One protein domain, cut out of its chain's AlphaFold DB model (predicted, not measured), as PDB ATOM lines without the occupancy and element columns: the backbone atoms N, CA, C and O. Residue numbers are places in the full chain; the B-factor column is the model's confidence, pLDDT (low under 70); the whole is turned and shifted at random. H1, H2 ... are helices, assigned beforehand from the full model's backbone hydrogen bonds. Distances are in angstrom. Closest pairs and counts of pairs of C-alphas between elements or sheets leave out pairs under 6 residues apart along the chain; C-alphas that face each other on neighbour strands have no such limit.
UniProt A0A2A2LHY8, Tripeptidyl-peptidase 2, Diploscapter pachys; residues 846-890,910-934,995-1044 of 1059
ATOM      1  N   HIS A 846      22.278  27.856  88.605       85.88
ATOM      2  CA  HIS A 846      22.027  28.094  87.190       85.88
ATOM      3  C   HIS A 846      21.454  29.497  86.947       85.88
ATOM      4  O   HIS A 846      20.304  29.794  87.271       85.88
ATOM      5  N   LEU A 847      22.270  30.359  86.339       84.19
ATOM      6  CA  LEU A 847      21.980  31.783  86.175       84.19
ATOM      7  C   LEU A 847      20.668  32.085  85.411       84.19
ATOM      8  O   LEU A 847      19.896  32.908  85.902       84.19
ATOM      9  N   PRO A 848      20.335  31.426  84.279       84.44
ATOM     10  CA  PRO A 848      19.050  31.632  83.601       84.44
ATOM     11  C   PRO A 848      17.821  31.370  84.480       84.44
ATOM     12  O   PRO A 848      16.861  32.132  84.417       84.44
ATOM     13  N   LEU A 849      17.859  30.347  85.343       85.88
ATOM     14  CA  LEU A 849      16.758  30.019  86.257       85.88
ATOM     15  C   LEU A 849      16.538  31.133  87.294       85.88
ATOM     16  O   LEU A 849      15.398  31.544  87.526       85.88
ATOM     17  N   LEU A 850      17.623  31.643  87.885       85.06
ATOM     18  CA  LEU A 850      17.581  32.742  88.855       85.06
ATOM     19  C   LEU A 850      17.081  34.042  88.208       85.06
ATOM     20  O   LEU A 850      16.185  34.692  88.746       85.06
ATOM     21  N   THR A 851      17.587  34.383  87.020       84.81
ATOM     22  CA  THR A 851      17.178  35.587  86.279       84.81
ATOM     23  C   THR A 851      15.714  35.518  85.829       84.81
ATOM     24  O   THR A 851      15.003  36.520  85.893       84.81
ATOM     25  N   THR A 852      15.216  34.347  85.415       85.12
ATOM     26  CA  THR A 852      13.795  34.156  85.077       85.12
ATOM     27  C   THR A 852      12.897  34.287  86.308       85.12
ATOM     28  O   THR A 852      11.884  34.984  86.247       85.12
ATOM     29  N   LYS A 853      13.272  33.705  87.457       85.69
ATOM     30  CA  LYS A 853      12.510  33.886  88.705       85.69
ATOM     31  C   LYS A 853      12.499  35.343  89.165       85.69
ATOM     32  O   LYS A 853      11.448  35.832  89.568       85.69
ATOM     33  N   LEU A 854      13.632  36.040  89.051       83.81
ATOM     34  CA  LEU A 854      13.731  37.469  89.344       83.81
ATOM     35  C   LEU A 854      12.757  38.284  88.479       83.81
ATOM     36  O   LEU A 854      12.005  39.089  89.017       83.81
ATOM     37  N   LYS A 855      12.691  38.023  87.167       82.88
ATOM     38  CA  LYS A 855      11.729  38.682  86.261       82.88
ATOM     39  C   LYS A 855      10.273  38.406  86.626       82.88
ATOM     40  O   LYS A 855       9.446  39.308  86.546       82.88
ATOM     41  N   ILE A 856       9.947  37.175  87.023       81.81
ATOM     42  CA  ILE A 856       8.592  36.813  87.466       81.81
ATOM     43  C   ILE A 856       8.217  37.590  88.734       81.81
ATOM     44  O   ILE A 856       7.115  38.130  88.802       81.81
ATOM     45  N   LEU A 857       9.131  37.680  89.707       81.19
ATOM     46  CA  LEU A 857       8.916  38.439  90.941       81.19
ATOM     47  C   LEU A 857       8.770  39.940  90.668       81.19
ATOM     48  O   LEU A 857       7.836  40.547  91.177       81.19
ATOM     49  N   MET A 858       9.612  40.512  89.801       75.19
ATOM     50  CA  MET A 858       9.495  41.916  89.384       75.19
ATOM     51  C   MET A 858       8.157  42.218  88.694       75.19
ATOM     52  O   MET A 858       7.613  43.292  88.868       75.19
ATOM     53  N   ASN A 859       7.576  41.273  87.951       72.50
ATOM     54  CA  ASN A 859       6.281  41.488  87.296       72.50
ATOM     55  C   ASN A 859       5.063  41.294  88.233       72.50
ATOM     56  O   ASN A 859       3.921  41.479  87.796       72.50
ATOM     57  N   ASN A 860       5.253  40.889  89.497       74.12
ATOM     58  CA  ASN A 860       4.154  40.621  90.429       74.12
ATOM     59  C   ASN A 860       3.728  41.883  91.214       74.12
ATOM     60  O   ASN A 860       4.331  42.257  92.219       74.12
ATOM     61  N   ARG A 861       2.596  42.484  90.810       58.50
ATOM     62  CA  ARG A 861       2.052  43.749  91.359       58.50
ATOM     63  C   ARG A 861       1.702  43.726  92.859       58.50
ATOM     64  O   ARG A 861       1.626  44.783  93.484       58.50
ATOM     65  N   LYS A 862       1.427  42.555  93.451       62.22
ATOM     66  CA  LYS A 862       1.032  42.400  94.870       62.22
ATOM     67  C   LYS A 862       2.074  41.602  95.639       62.22
ATOM     68  O   LYS A 862       1.758  40.587  96.249       62.22
ATOM     69  N   MET A 863       3.316  42.065  95.578       66.75
ATOM     70  CA  MET A 863       4.418  41.338  96.184       66.75
ATOM     71  C   MET A 863       4.316  41.338  97.716       66.75
ATOM     72  O   MET A 863       4.352  42.396  98.358       66.75
ATOM     73  N   ASN A 864       4.200  40.148  98.298       69.62
ATOM     74  CA  ASN A 864       4.103  39.950  99.742       69.62
ATOM     75  C   ASN A 864       5.473  40.157 100.422       69.62
ATOM     76  O   ASN A 864       6.524  40.059  99.784       69.62
ATOM     77  N   SER A 865       5.487  40.389 101.742       67.94
ATOM     78  CA  SER A 865       6.730  40.571 102.526       67.94
ATOM     79  C   SER A 865       7.726  39.412 102.336       67.94
ATOM     80  O   SER A 865       8.931  39.629 102.198       67.94
ATOM     81  N   ASN A 866       7.220  38.178 102.218       72.31
ATOM     82  CA  ASN A 866       8.041  36.995 101.952       72.31
ATOM     83  C   ASN A 866       8.635  36.982 100.537       72.31
ATOM     84  O   ASN A 866       9.816  36.696 100.388       72.31
ATOM     85  N   GLU A 867       7.870  37.361  99.513       75.56
ATOM     86  CA  GLU A 867       8.354  37.418  98.127       75.56
ATOM     87  C   GLU A 867       9.415  38.513  97.939       75.56
ATOM     88  O   GLU A 867      10.373  38.315  97.196       75.56
ATOM     89  N   ARG A 868       9.318  39.634  98.677       73.62
ATOM     90  CA  ARG A 868      10.387  40.652  98.744       73.62
ATOM     91  C   ARG A 868      11.676  40.103  99.328       73.62
ATOM     92  O   ARG A 868      12.741  40.350  98.768       73.62
ATOM     93  N   LYS A 869      11.591  39.342 100.421       78.81
ATOM     94  CA  LYS A 869      12.763  38.680 101.010       78.81
ATOM     95  C   LYS A 869      13.364  37.671 100.032       78.81
ATOM     96  O   LYS A 869      14.574  37.675  99.834       78.81
ATOM     97  N   THR A 870      12.531  36.875  99.362       81.12
ATOM     98  CA  THR A 870      12.970  35.934  98.323       81.12
ATOM     99  C   THR A 870      13.643  36.648  97.150       81.12
ATOM    100  O   THR A 870      14.686  36.199  96.689       81.12
ATOM    101  N   MET A 871      13.105  37.780  96.693       82.75
ATOM    102  CA  MET A 871      13.706  38.578  95.624       82.75
ATOM    103  C   MET A 871      15.089  39.113  96.019       82.75
ATOM    104  O   MET A 871      16.025  38.989  95.235       82.75
ATOM    105  N   MET A 872      15.239  39.655  97.233       81.56
ATOM    106  CA  MET A 872      16.532  40.153  97.726       81.56
ATOM    107  C   MET A 872      17.571  39.031  97.859       81.56
ATOM    108  O   MET A 872      18.710  39.217  97.446       81.56
ATOM    109  N   LEU A 873      17.165  37.844  98.327       84.75
ATOM    110  CA  LEU A 873      18.037  36.663  98.384       84.75
ATOM    111  C   LEU A 873      18.486  36.203  96.988       84.75
ATOM    112  O   LEU A 873      19.655  35.887  96.790       84.75
ATOM    113  N   ILE A 874      17.582  36.203  96.002       86.00
ATOM    114  CA  ILE A 874      17.923  35.862  94.611       86.00
ATOM    115  C   ILE A 874      18.890  36.896  94.019       86.00
ATOM    116  O   ILE A 874      19.819  36.519  93.308       86.00
ATOM    117  N   ILE A 875      18.706  38.186  94.318       86.31
ATOM    118  CA  ILE A 875      19.617  39.258  93.888       86.31
ATOM    119  C   ILE A 875      21.022  39.029  94.458       86.31
ATOM    120  O   ILE A 875      21.991  39.070  93.702       86.31
ATOM    121  N   GLU A 876      21.141  38.754  95.759       85.81
ATOM    122  CA  GLU A 876      22.428  38.454  96.403       85.81
ATOM    123  C   GLU A 876      23.094  37.227  95.774       85.81
ATOM    124  O   GLU A 876      24.269  37.282  95.411       85.81
ATOM    125  N   GLN A 877      22.322  36.166  95.534       86.19
ATOM    126  CA  GLN A 877      22.807  34.944  94.901       86.19
ATOM    127  C   GLN A 877      23.293  35.179  93.459       86.19
ATOM    128  O   GLN A 877      24.327  34.644  93.059       86.19
ATOM    129  N   ILE A 878      22.588  35.998  92.669       87.69
ATOM    130  CA  ILE A 878      23.015  36.375  91.311       87.69
ATOM    131  C   ILE A 878      24.320  37.177  91.361       87.69
ATOM    132  O   ILE A 878      25.227  36.914  90.571       87.69
ATOM    133  N   LEU A 879      24.435  38.141  92.278       86.75
ATOM    134  CA  LEU A 879      25.642  38.955  92.420       86.75
ATOM    135  C   LEU A 879      26.840  38.111  92.872       86.75
ATOM    136  O   LEU A 879      27.932  38.295  92.344       86.75
ATOM    137  N   GLU A 880      26.650  37.146  93.770       87.50
ATOM    138  CA  GLU A 880      27.713  36.233  94.199       87.50
ATOM    139  C   GLU A 880      28.193  35.329  93.050       87.50
ATOM    140  O   GLU A 880      29.393  35.244  92.790       87.50
ATOM    141  N   ILE A 881      27.265  34.723  92.297       87.12
ATOM    142  CA  ILE A 881      27.584  33.837  91.161       87.12
ATOM    143  C   ILE A 881      28.275  34.598  90.021       87.12
ATOM    144  O   ILE A 881      29.178  34.065  89.371       87.12
ATOM    145  N   CYS A 882      27.847  35.830  89.740       84.75
ATOM    146  CA  CYS A 882      28.358  36.602  88.609       84.75
ATOM    147  C   CYS A 882      29.692  37.310  88.882       84.75
ATOM    148  O   CYS A 882      30.324  37.726  87.914       84.75
ATOM    149  N   ASN A 883      30.110  37.446  90.146       86.31
ATOM    150  CA  ASN A 883      31.336  38.127  90.583       86.31
ATOM    151  C   ASN A 883      31.591  39.473  89.855       86.31
ATOM    152  O   ASN A 883      32.387  39.548  88.913       86.31
ATOM    153  N   PRO A 884      30.948  40.573  90.290       85.06
ATOM    154  CA  PRO A 884      30.950  41.848  89.572       85.06
ATOM    155  C   PRO A 884      32.358  42.428  89.353       85.06
ATOM    156  O   PRO A 884      32.622  43.067  88.335       85.06
ATOM    157  N   ASN A 885      33.298  42.166  90.264       83.19
ATOM    158  CA  ASN A 885      34.680  42.630  90.131       83.19
ATOM    159  C   ASN A 885      35.421  41.941  88.976       83.19
ATOM    160  O   ASN A 885      36.168  42.599  88.255       83.19
ATOM    161  N   GLU A 886      35.196  40.641  88.775       84.62
ATOM    162  CA  GLU A 886      35.803  39.858  87.692       84.62
ATOM    163  C   GLU A 886      35.324  40.352  86.320       84.62
ATOM    164  O   GLU A 886      36.126  40.581  85.414       84.62
ATOM    165  N   VAL A 887      34.019  40.612  86.189       82.94
ATOM    166  CA  VAL A 887      33.426  41.110  84.939       82.94
ATOM    167  C   VAL A 887      33.905  42.536  84.626       82.94
ATOM    168  O   VAL A 887      34.221  42.831  83.474       82.94
ATOM    169  N   LEU A 888      34.032  43.422  85.625       81.44
ATOM    170  CA  LEU A 888      34.584  44.772  85.421       81.44
ATOM    171  C   LEU A 888      36.062  44.747  85.014       81.44
ATOM    172  O   LEU A 888      36.458  45.492  84.118       81.44
ATOM    173  N   GLN A 889      36.870  43.878  85.630       81.50
ATOM    174  CA  GLN A 889      38.275  43.692  85.248       81.50
ATOM    175  C   GLN A 889      38.401  43.193  83.803       81.50
ATOM    176  O   GLN A 889      39.238  43.693  83.050       81.50
ATOM    177  N   TYR A 890      37.527  42.273  83.390       82.50
ATOM    178  CA  TYR A 890      37.464  41.784  82.014       82.50
ATOM    179  C   TYR A 890      37.054  42.875  81.008       82.50
ATOM    180  O   TYR A 890      37.648  42.974  79.935       82.50
ATOM    181  N   GLU A 910      26.701  37.556  79.401       84.00
ATOM    182  CA  GLU A 910      25.582  36.945  80.137       84.00
ATOM    183  C   GLU A 910      25.610  37.314  81.630       84.00
ATOM    184  O   GLU A 910      24.593  37.756  82.174       84.00
ATOM    185  N   ARG A 911      26.780  37.217  82.284       86.19
ATOM    186  CA  ARG A 911      26.966  37.657  83.681       86.19
ATOM    187  C   ARG A 911      26.704  39.155  83.839       86.19
ATOM    188  O   ARG A 911      25.994  39.551  84.760       86.19
ATOM    189  N   LYS A 912      27.207  39.987  82.918       86.12
ATOM    190  CA  LYS A 912      26.952  41.436  82.889       86.12
ATOM    191  C   LYS A 912      25.455  41.738  82.814       86.12
ATOM    192  O   LYS A 912      24.966  42.571  83.572       86.12
ATOM    193  N   GLY A 913      24.728  41.068  81.918       85.00
ATOM    194  CA  GLY A 913      23.280  41.227  81.779       85.00
ATOM    195  C   GLY A 913      22.530  40.892  83.069       85.00
ATOM    196  O   GLY A 913      21.687  41.676  83.503       85.00
ATOM    197  N   ALA A 914      22.886  39.780  83.717       85.31
ATOM    198  CA  ALA A 914      22.278  39.370  84.981       85.31
ATOM    199  C   ALA A 914      22.599  40.326  86.147       85.31
ATOM    200  O   ALA A 914      21.711  40.617  86.943       85.31
ATOM    201  N   ILE A 915      23.827  40.863  86.225       87.00
ATOM    202  CA  ILE A 915      24.203  41.892  87.215       87.00
ATOM    203  C   ILE A 915      23.348  43.152  87.032       87.00
ATOM    204  O   ILE A 915      22.817  43.674  88.009       87.00
ATOM    205  N   ILE A 916      23.182  43.627  85.791       86.00
ATOM    206  CA  ILE A 916      22.363  44.812  85.493       86.00
ATOM    207  C   ILE A 916      20.908  44.582  85.914       86.00
ATOM    208  O   ILE A 916      20.344  45.418  86.617       86.00
ATOM    209  N   ASP A 917      20.305  43.456  85.525       84.69
ATOM    210  CA  ASP A 917      18.909  43.158  85.864       84.69
ATOM    211  C   ASP A 917      18.717  43.009  87.396       84.69
ATOM    212  O   ASP A 917      17.742  43.526  87.943       84.69
ATOM    213  N   ALA A 918      19.675  42.405  88.115       86.25
ATOM    214  CA  ALA A 918      19.659  42.289  89.579       86.25
ATOM    215  C   ALA A 918      19.798  43.644  90.298       86.25
ATOM    216  O   ALA A 918      19.071  43.915  91.256       86.25
ATOM    217  N   LEU A 919      20.691  44.521  89.827       86.44
ATOM    218  CA  LEU A 919      20.862  45.868  90.384       86.44
ATOM    219  C   LEU A 919      19.657  46.772  90.087       86.44
ATOM    220  O   LEU A 919      19.256  47.536  90.961       86.44
ATOM    221  N   ILE A 920      19.029  46.660  88.910       84.06
ATOM    222  CA  ILE A 920      17.765  47.359  88.609       84.06
ATOM    223  C   ILE A 920      16.669  46.909  89.578       84.06
ATOM    224  O   ILE A 920      15.986  47.755  90.154       84.06
ATOM    225  N   ALA A 921      16.522  45.598  89.795       83.69
ATOM    226  CA  ALA A 921      15.541  45.048  90.727       83.69
ATOM    227  C   ALA A 921      15.764  45.553  92.164       83.69
ATOM    228  O   ALA A 921      14.817  45.984  92.823       83.69
ATOM    229  N   LYS A 922      17.024  45.569  92.626       84.31
ATOM    230  CA  LYS A 922      17.430  46.103  93.937       84.31
ATOM    231  C   LYS A 922      17.072  47.585  94.073       84.31
ATOM    232  O   LYS A 922      16.443  47.975  95.055       84.31
ATOM    233  N   THR A 923      17.426  48.401  93.081       82.00
ATOM    234  CA  THR A 923      17.162  49.848  93.089       82.00
ATOM    235  C   THR A 923      15.664  50.151  93.033       82.00
ATOM    236  O   THR A 923      15.200  50.977  93.813       82.00
ATOM    237  N   ASN A 924      14.883  49.444  92.205       80.31
ATOM    238  CA  ASN A 924      13.418  49.557  92.176       80.31
ATOM    239  C   ASN A 924      12.793  49.216  93.534       80.31
ATOM    240  O   ASN A 924      11.982  49.981  94.047       80.31
ATOM    241  N   ALA A 925      13.199  48.103  94.151       79.12
ATOM    242  CA  ALA A 925      12.648  47.661  95.429       79.12
ATOM    243  C   ALA A 925      12.925  48.651  96.573       79.12
ATOM    244  O   ALA A 925      12.040  48.933  97.389       79.12
ATOM    245  N   LEU A 926      14.146  49.195  96.624       78.62
ATOM    246  CA  LEU A 926      14.534  50.216  97.599       78.62
ATOM    247  C   LEU A 926      13.798  51.538  97.344       78.62
ATOM    248  O   LEU A 926      13.288  52.142  98.287       78.62
ATOM    249  N   LEU A 927      13.684  51.954  96.080       76.38
ATOM    250  CA  LEU A 927      13.008  53.190  95.692       76.38
ATOM    251  C   LEU A 927      11.499  53.133  95.952       76.38
ATOM    252  O   LEU A 927      10.963  54.065  96.538       76.38
ATOM    253  N   ASP A 928      10.818  52.034  95.629       74.94
ATOM    254  CA  ASP A 928       9.393  51.855  95.936       74.94
ATOM    255  C   ASP A 928       9.123  51.845  97.449       74.94
ATOM    256  O   ASP A 928       8.110  52.378  97.912       74.94
ATOM    257  N   THR A 929      10.025  51.255  98.240       75.25
ATOM    258  CA  THR A 929       9.920  51.248  99.710       75.25
ATOM    259  C   THR A 929      10.134  52.651 100.280       75.25
ATOM    260  O   THR A 929       9.392  53.081 101.169       75.25
ATOM    261  N   HIS A 930      11.084  53.401  99.721       74.31
ATOM    262  CA  HIS A 930      11.328  54.795 100.074       74.31
ATOM    263  C   HIS A 930      10.160  55.710  99.665       74.31
ATOM    264  O   HIS A 930       9.681  56.481 100.485       74.31
ATOM    265  N   LEU A 931       9.622  55.595  98.444       71.75
ATOM    266  CA  LEU A 931       8.502  56.417  97.953       71.75
ATOM    267  C   LEU A 931       7.212  56.217  98.767       71.75
ATOM    268  O   LEU A 931       6.430  57.158  98.910       71.75
ATOM    269  N   LYS A 932       6.998  55.020  99.331       70.12
ATOM    270  CA  LYS A 932       5.861  54.714 100.222       70.12
ATOM    271  C   LYS A 932       6.015  55.283 101.633       70.12
ATOM    272  O   LYS A 932       5.007  55.561 102.275       70.12
ATOM    273  N   THR A 933       7.247  55.443 102.110       67.62
ATOM    274  CA  THR A 933       7.563  55.886 103.482       67.62
ATOM    275  C   THR A 933       8.064  57.333 103.553       67.62
ATOM    276  O   THR A 933       8.185  57.892 104.643       67.62
ATOM    277  N   SER A 934       8.335  57.964 102.406       65.00
ATOM    278  CA  SER A 934       8.910  59.305 102.318       65.00
ATOM    279  C   SER A 934       7.933  60.395 102.763       65.00
ATOM    280  O   SER A 934       6.783  60.465 102.326       65.00
ATOM    281  N   VAL A 995      13.582  52.763 104.687       70.12
ATOM    282  CA  VAL A 995      14.675  52.850 103.704       70.12
ATOM    283  C   VAL A 995      15.049  54.316 103.521       70.12
ATOM    284  O   VAL A 995      14.221  55.154 103.145       70.12
ATOM    285  N   SER A 996      16.304  54.640 103.807       73.06
ATOM    286  CA  SER A 996      16.821  55.997 103.706       73.06
ATOM    287  C   SER A 996      17.098  56.370 102.249       73.06
ATOM    288  O   SER A 996      17.492  55.544 101.428       73.06
ATOM    289  N   ARG A 997      16.973  57.658 101.921       70.62
ATOM    290  CA  ARG A 997      17.312  58.177 100.586       70.62
ATOM    291  C   ARG A 997      18.757  57.872 100.179       70.62
ATOM    292  O   ARG A 997      19.035  57.662  99.005       70.62
ATOM    293  N   LYS A 998      19.666  57.836 101.156       76.25
ATOM    294  CA  LYS A 998      21.080  57.531 100.936       76.25
ATOM    295  C   LYS A 998      21.275  56.110 100.398       76.25
ATOM    296  O   LYS A 998      22.051  55.929  99.474       76.25
ATOM    297  N   GLU A 999      20.527  55.133 100.908       77.69
ATOM    298  CA  GLU A 999      20.590  53.742 100.427       77.69
ATOM    299  C   GLU A 999      20.105  53.611  98.977       77.69
ATOM    300  O   GLU A 999      20.624  52.794  98.218       77.69
ATOM    301  N   VAL A1000      19.147  54.447  98.573       76.88
ATOM    302  CA  VAL A1000      18.641  54.509  97.195       76.88
ATOM    303  C   VAL A1000      19.647  55.206  96.264       76.88
ATOM    304  O   VAL A1000      19.922  54.690  95.182       76.88
ATOM    305  N   ASP A1001      20.247  56.322  96.701       78.12
ATOM    306  CA  ASP A1001      21.317  57.032  95.975       78.12
ATOM    307  C   ASP A1001      22.569  56.128  95.801       78.12
ATOM    308  O   ASP A1001      23.174  56.091  94.724       78.12
ATOM    309  N   ASP A1002      22.940  55.352  96.827       82.25
ATOM    310  CA  ASP A1002      24.076  54.419  96.799       82.25
ATOM    311  C   ASP A1002      23.814  53.235  95.846       82.25
ATOM    312  O   ASP A1002      24.679  52.893  95.035       82.25
ATOM    313  N   ALA A1003      22.607  52.651  95.874       82.81
ATOM    314  CA  ALA A1003      22.199  51.591  94.944       82.81
ATOM    315  C   ALA A1003      22.145  52.085  93.486       82.81
ATOM    316  O   ALA A1003      22.568  51.380  92.565       82.81
ATOM    317  N   TYR A1004      21.695  53.323  93.270       82.31
ATOM    318  CA  TYR A1004      21.708  53.952  91.953       82.31
ATOM    319  C   TYR A1004      23.134  54.198  91.442       82.31
ATOM    320  O   TYR A1004      23.463  53.866  90.303       82.31
ATOM    321  N   THR A1005      24.017  54.700  92.305       83.25
ATOM    322  CA  THR A1005      25.437  54.906  91.981       83.25
ATOM    323  C   THR A1005      26.143  53.581  91.675       83.25
ATOM    324  O   THR A1005      27.016  53.519  90.809       83.25
ATOM    325  N   GLU A1006      25.765  52.501  92.360       84.81
ATOM    326  CA  GLU A1006      26.238  51.146  92.077       84.81
ATOM    327  C   GLU A1006      25.774  50.655  90.695       84.81
ATOM    328  O   GLU A1006      26.588  50.115  89.944       84.81
ATOM    329  N   LEU A1007      24.516  50.913  90.320       85.50
ATOM    330  CA  LEU A1007      23.957  50.589  89.004       85.50
ATOM    331  C   LEU A1007      24.669  51.345  87.867       85.50
ATOM    332  O   LEU A1007      25.050  50.725  86.875       85.50
ATOM    333  N   LEU A1008      24.933  52.646  88.027       83.56
ATOM    334  CA  LEU A1008      25.582  53.487  87.004       83.56
ATOM    335  C   LEU A1008      27.008  53.049  86.624       83.56
ATOM    336  O   LEU A1008      27.520  53.446  85.579       83.56
ATOM    337  N   LYS A1009      27.658  52.186  87.416       85.94
ATOM    338  CA  LYS A1009      28.944  51.567  87.036       85.94
ATOM    339  C   LYS A1009      28.815  50.610  85.843       85.94
ATOM    340  O   LYS A1009      29.820  50.286  85.214       85.94
ATOM    341  N   TRP A1010      27.600  50.145  85.542       83.25
ATOM    342  CA  TRP A1010      27.325  49.086  84.567       83.25
ATOM    343  C   TRP A1010      26.568  49.555  83.325       83.25
ATOM    344  O   TRP A1010      26.652  48.903  82.277       83.25
ATOM    345  N   ILE A1011      25.825  50.655  83.440       82.75
ATOM    346  CA  ILE A1011      24.864  51.138  82.447       82.75
ATOM    347  C   ILE A1011      24.880  52.673  82.417       82.75
ATOM    348  O   ILE A1011      24.994  53.315  83.460       82.75
ATOM    349  N   GLY A1012      24.834  53.257  81.217       77.12
ATOM    350  CA  GLY A1012      24.851  54.710  81.036       77.12
ATOM    351  C   GLY A1012      23.546  55.367  81.490       77.12
ATOM    352  O   GLY A1012      22.497  54.722  81.519       77.12
ATOM    353  N   THR A1013      23.599  56.660  81.817       72.75
ATOM    354  CA  THR A1013      22.412  57.454  82.190       72.75
ATOM    355  C   THR A1013      21.423  57.636  81.031       72.75
ATOM    356  O   THR A1013      20.258  57.952  81.253       72.75
ATOM    357  N   ASP A1014      21.869  57.416  79.794       66.19
ATOM    358  CA  ASP A1014      21.098  57.490  78.553       66.19
ATOM    359  C   ASP A1014      20.362  56.184  78.193       66.19
ATOM    360  O   ASP A1014      19.582  56.156  77.235       66.19
ATOM    361  N   ASP A1015      20.563  55.099  78.950       75.62
ATOM    362  CA  ASP A1015      19.895  53.823  78.697       75.62
ATOM    363  C   ASP A1015      18.411  53.853  79.140       75.62
ATOM    364  O   ASP A1015      18.101  54.235  80.278       75.62
ATOM    365  N   PRO A1016      17.460  53.389  78.300       67.50
ATOM    366  CA  PRO A1016      16.037  53.343  78.640       67.50
ATOM    367  C   PRO A1016      15.708  52.581  79.930       67.50
ATOM    368  O   PRO A1016      14.709  52.898  80.574       67.50
ATOM    369  N   LYS A1017      16.519  51.583  80.314       69.88
ATOM    370  CA  LYS A1017      16.331  50.822  81.559       69.88
ATOM    371  C   LYS A1017      16.525  51.679  82.814       69.88
ATOM    372  O   LYS A1017      16.063  51.284  83.881       69.88
ATOM    373  N   VAL A1018      17.207  52.821  82.692       71.88
ATOM    374  CA  VAL A1018      17.619  53.663  83.824       71.88
ATOM    375  C   VAL A1018      17.033  55.076  83.762       71.88
ATOM    376  O   VAL A1018      16.932  55.748  84.786       71.88
ATOM    377  N   GLY A1019      16.532  55.502  82.600       65.56
ATOM    378  CA  GLY A1019      15.974  56.844  82.402       65.56
ATOM    379  C   GLY A1019      14.845  57.243  83.366       65.56
ATOM    380  O   GLY A1019      14.697  58.424  83.669       65.56
ATOM    381  N   ILE A1020      14.072  56.287  83.901       65.06
ATOM    382  CA  ILE A1020      13.030  56.588  84.902       65.06
ATOM    383  C   ILE A1020      13.625  56.960  86.264       65.06
ATOM    384  O   ILE A1020      13.112  57.853  86.936       65.06
ATOM    385  N   PHE A1021      14.739  56.326  86.642       70.00
ATOM    386  CA  PHE A1021      15.485  56.679  87.841       70.00
ATOM    387  C   PHE A1021      16.086  58.068  87.671       70.00
ATOM    388  O   PHE A1021      15.891  58.910  88.538       70.00
ATOM    389  N   GLU A1022      16.720  58.352  86.532       67.12
ATOM    390  CA  GLU A1022      17.298  59.671  86.255       67.12
ATOM    391  C   GLU A1022      16.236  60.783  86.289       67.12
ATOM    392  O   GLU A1022      16.478  61.844  86.851       67.12
ATOM    393  N   PHE A1023      15.019  60.551  85.786       64.50
ATOM    394  CA  PHE A1023      13.909  61.504  85.929       64.50
ATOM    395  C   PHE A1023      13.551  61.778  87.403       64.50
ATOM    396  O   PHE A1023      13.367  62.929  87.800       64.50
ATOM    397  N   ILE A1024      13.490  60.734  88.233       65.38
ATOM    398  CA  ILE A1024      13.157  60.844  89.661       65.38
ATOM    399  C   ILE A1024      14.307  61.493  90.452       65.38
ATOM    400  O   ILE A1024      14.069  62.363  91.292       65.38
ATOM    401  N   PHE A1025      15.559  61.135  90.161       64.88
ATOM    402  CA  PHE A1025      16.749  61.678  90.817       64.88
ATOM    403  C   PHE A1025      17.100  63.098  90.331       64.88
ATOM    404  O   PHE A1025      17.565  63.911  91.132       64.88
ATOM    405  N   SER A1026      16.818  63.457  89.073       58.47
ATOM    406  CA  SER A1026      17.063  64.801  88.508       58.47
ATOM    407  C   SER A1026      16.087  65.872  88.998       58.47
ATOM    408  O   SER A1026      16.426  67.057  88.960       58.47
ATOM    409  N   GLN A1027      14.939  65.504  89.586       53.91
ATOM    410  CA  GLN A1027      14.096  66.462  90.320       53.91
ATOM    411  C   GLN A1027      14.846  67.162  91.473       53.91
ATOM    412  O   GLN A1027      14.439  68.236  91.922       53.91
ATOM    413  N   LYS A1028      15.995  66.618  91.902       46.78
ATOM    414  CA  LYS A1028      16.933  67.229  92.856       46.78
ATOM    415  C   LYS A1028      17.653  68.466  92.286       46.78
ATOM    416  O   LYS A1028      18.156  69.268  93.067       46.78
ATOM    417  N   MET A1029      17.687  68.665  90.962       36.00
ATOM    418  CA  MET A1029      18.493  69.717  90.329       36.00
ATOM    419  C   MET A1029      17.734  70.955  89.855       36.00
ATOM    420  O   MET A1029      18.374  71.883  89.355       36.00
ATOM    421  N   SER A1030      16.413  71.058  90.062       34.09
ATOM    422  CA  SER A1030      15.776  72.368  89.937       34.09
ATOM    423  C   SER A1030      14.347  72.510  90.435       34.09
ATOM    424  O   SER A1030      13.394  72.283  89.701       34.09
ATOM    425  N   ARG A1031      14.201  73.103  91.621       36.38
ATOM    426  CA  ARG A1031      13.066  74.003  91.890       36.38
ATOM    427  C   ARG A1031      13.272  75.406  91.290       36.38
ATOM    428  O   ARG A1031      12.316  76.167  91.221       36.38
ATOM    429  N   THR A1032      14.470  75.723  90.787       34.19
ATOM    430  CA  THR A1032      14.754  77.009  90.120       34.19
ATOM    431  C   THR A1032      14.506  76.958  88.605       34.19
ATOM    432  O   THR A1032      14.057  77.946  88.040       34.19
ATOM    433  N   ILE A1033      14.712  75.806  87.955       34.91
ATOM    434  CA  ILE A1033      14.513  75.596  86.506       34.91
ATOM    435  C   ILE A1033      13.190  74.857  86.208       34.91
ATOM    436  O   ILE A1033      12.621  75.059  85.143       34.91
ATOM    437  N   MET A1034      12.579  74.090  87.131       31.55
ATOM    438  CA  MET A1034      11.244  73.526  86.841       31.55
ATOM    439  C   MET A1034      10.126  74.566  86.834       31.55
ATOM    440  O   MET A1034       9.169  74.354  86.111       31.55
ATOM    441  N   ASN A1035      10.227  75.712  87.515       32.78
ATOM    442  CA  ASN A1035       9.218  76.764  87.316       32.78
ATOM    443  C   ASN A1035       9.311  77.421  85.924       32.78
ATOM    444  O   ASN A1035       8.302  77.941  85.457       32.78
ATOM    445  N   SER A1036      10.457  77.344  85.231       34.62
ATOM    446  CA  SER A1036      10.553  77.768  83.828       34.62
ATOM    447  C   SER A1036      10.135  76.653  82.864       34.62
ATOM    448  O   SER A1036       9.387  76.916  81.930       34.62
ATOM    449  N   TYR A1037      10.498  75.393  83.132       31.95
ATOM    450  CA  TYR A1037      10.129  74.276  82.253       31.95
ATOM    451  C   TYR A1037       8.687  73.790  82.418       31.95
ATOM    452  O   TYR A1037       8.116  73.326  81.444       31.95
ATOM    453  N   PHE A1038       8.048  73.918  83.587       32.22
ATOM    454  CA  PHE A1038       6.619  73.598  83.738       32.22
ATOM    455  C   PHE A1038       5.721  74.699  83.163       32.22
ATOM    456  O   PHE A1038       4.624  74.391  82.702       32.22
ATOM    457  N   GLN A1039       6.185  75.956  83.115       33.06
ATOM    458  CA  GLN A1039       5.515  76.995  82.325       33.06
ATOM    459  C   GLN A1039       5.716  76.782  80.818       33.06
ATOM    460  O   GLN A1039       4.761  76.970  80.071       33.06
ATOM    461  N   GLU A1040       6.874  76.289  80.367       32.88
ATOM    462  CA  GLU A1040       7.060  75.892  78.961       32.88
ATOM    463  C   GLU A1040       6.303  74.601  78.593       32.88
ATOM    464  O   GLU A1040       5.774  74.498  77.492       32.88
ATOM    465  N   PHE A1041       6.140  73.643  79.509       29.08
ATOM    466  CA  PHE A1041       5.388  72.409  79.241       29.08
ATOM    467  C   PHE A1041       3.864  72.629  79.237       29.08
ATOM    468  O   PHE A1041       3.152  71.971  78.483       29.08
ATOM    469  N   LEU A1042       3.356  73.600  80.008       27.88
ATOM    470  CA  LEU A1042       1.964  74.063  79.906       27.88
ATOM    471  C   LEU A1042       1.720  75.005  78.714       27.88
ATOM    472  O   LEU A1042       0.573  75.147  78.296       27.88
ATOM    473  N   LEU A1043       2.774  75.564  78.110       31.42
ATOM    474  CA  LEU A1043       2.713  76.223  76.798       31.42
ATOM    475  C   LEU A1043       2.763  75.226  75.625       31.42
ATOM    476  O   LEU A1043       2.314  75.554  74.533       31.42
ATOM    477  N   ILE A1044       3.219  73.988  75.843       32.62
ATOM    478  CA  ILE A1044       3.271  72.929  74.813       32.62
ATOM    479  C   ILE A1044       1.961  72.106  74.740       32.62
ATOM    480  O   ILE A1044       1.776  71.309  73.822       32.62
TER     481      ILE A1044
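What this domain is: This is residues 846 to 890, 910 to 934 and 995 to 1044 of the 1059 residues of the protein "Tripeptidyl-peptidase 2" of Diploscapter pachys (UniProt A0A2A2LHY8). One long helix, H4, runs through the body; the hairpin of H1 and H2 packs on its first part to make a three-helix up-and-down bundle, and H5 packs on it farther along, running against it. Short H3 packs at the beginning of H4, while residues 1026 to 1044, with the end of H6 and the whole of H7, stick out as an arm. The printed part has 120 residues with seven named helices, H1 to H7 in chain order, and no named strand; the class is all helix. It is only just loose, close to compact, with a radius of gyration of the C-alphas of 16.6 A, and spans 53 by 37 by 27 A, the arm adding to the length.

How they stand to each other: H4, residues 910 to 933, is the hub, touching four other helices. H2, residues 865 to 882, touches residues 911 to 922 of H4 alone, at a shallow tilt of 31 degrees, opposite ways; the closest C-alphas are those of Cys 882 and Arg 911, 5.2 A apart. H1, residues 847 to 858, touches residues 914 to 921 of H4 alone, at a shallow tilt of 23 degrees, the same way, closest at the C-alphas of Thr 851 and Ala 914, 6.5 A. H1 and H2 form a helical hairpin at 30 degrees, with the C-alphas of Leu 854 and Met 871 closest at 6.4 A. H1, H2 and H4 are a bundle, up and down, each running against the one before it in the chain. H3, residues 884 to 890, touches residues 911 to 915 of H4 alone, at a steep tilt of 38 degrees, opposite ways; the C-alphas of Val 887 and Lys 912 are closest, 6.8 A apart. H2 and H3 meet only through their link. H5, residues 997 to 1008, touches H4 at a shallow tilt of 19 degrees, opposite ways, with the C-alphas of Thr 923 and Ala 1003 closest at 5.6 A. H6, residues 1019 to 1029, is close to H5 but not clearly touching it, the closest C-alphas, of Tyr 1004 and Phe 1021, being 7.9 A apart; H4 and H6 are near each other. H7, residues 1034 to 1043, touches no helix and is only just apart from H6, at 8.4 A. Every O i to N i+4 pair is within hydrogen-bond range in H1, H2, H3, H4 and H5; in H6 it is 4 of 7 and in H7 5 of 6.

Where its parts are: H4 is 35.0 A long, from C-alpha 910 at (25.582, 36.945, 80.137) to C-alpha 933 at (7.563, 55.886, 103.482). H2 measures 26.0 A, H5 16.6 A, H1 16.4 A, H6 15.3 A, H7 13.5 A and H3 10.0 A. H7 ends with C-alpha 1043 at (2.713, 76.223, 76.798).

The domain as a whole: The C-alphas farthest apart, of His 846 and Leu 1043, are 52.9 A apart. Residues 891 to 909 and 935 to 994 are not printed; the gaps between C-alphas are 13.0 A and 8.8 A. Of the links printed whole, none is long. Mean pLDDT of the printed part is 72.0; residues 1022 to 1044 are among those under 70, and H7 has a mean of 32.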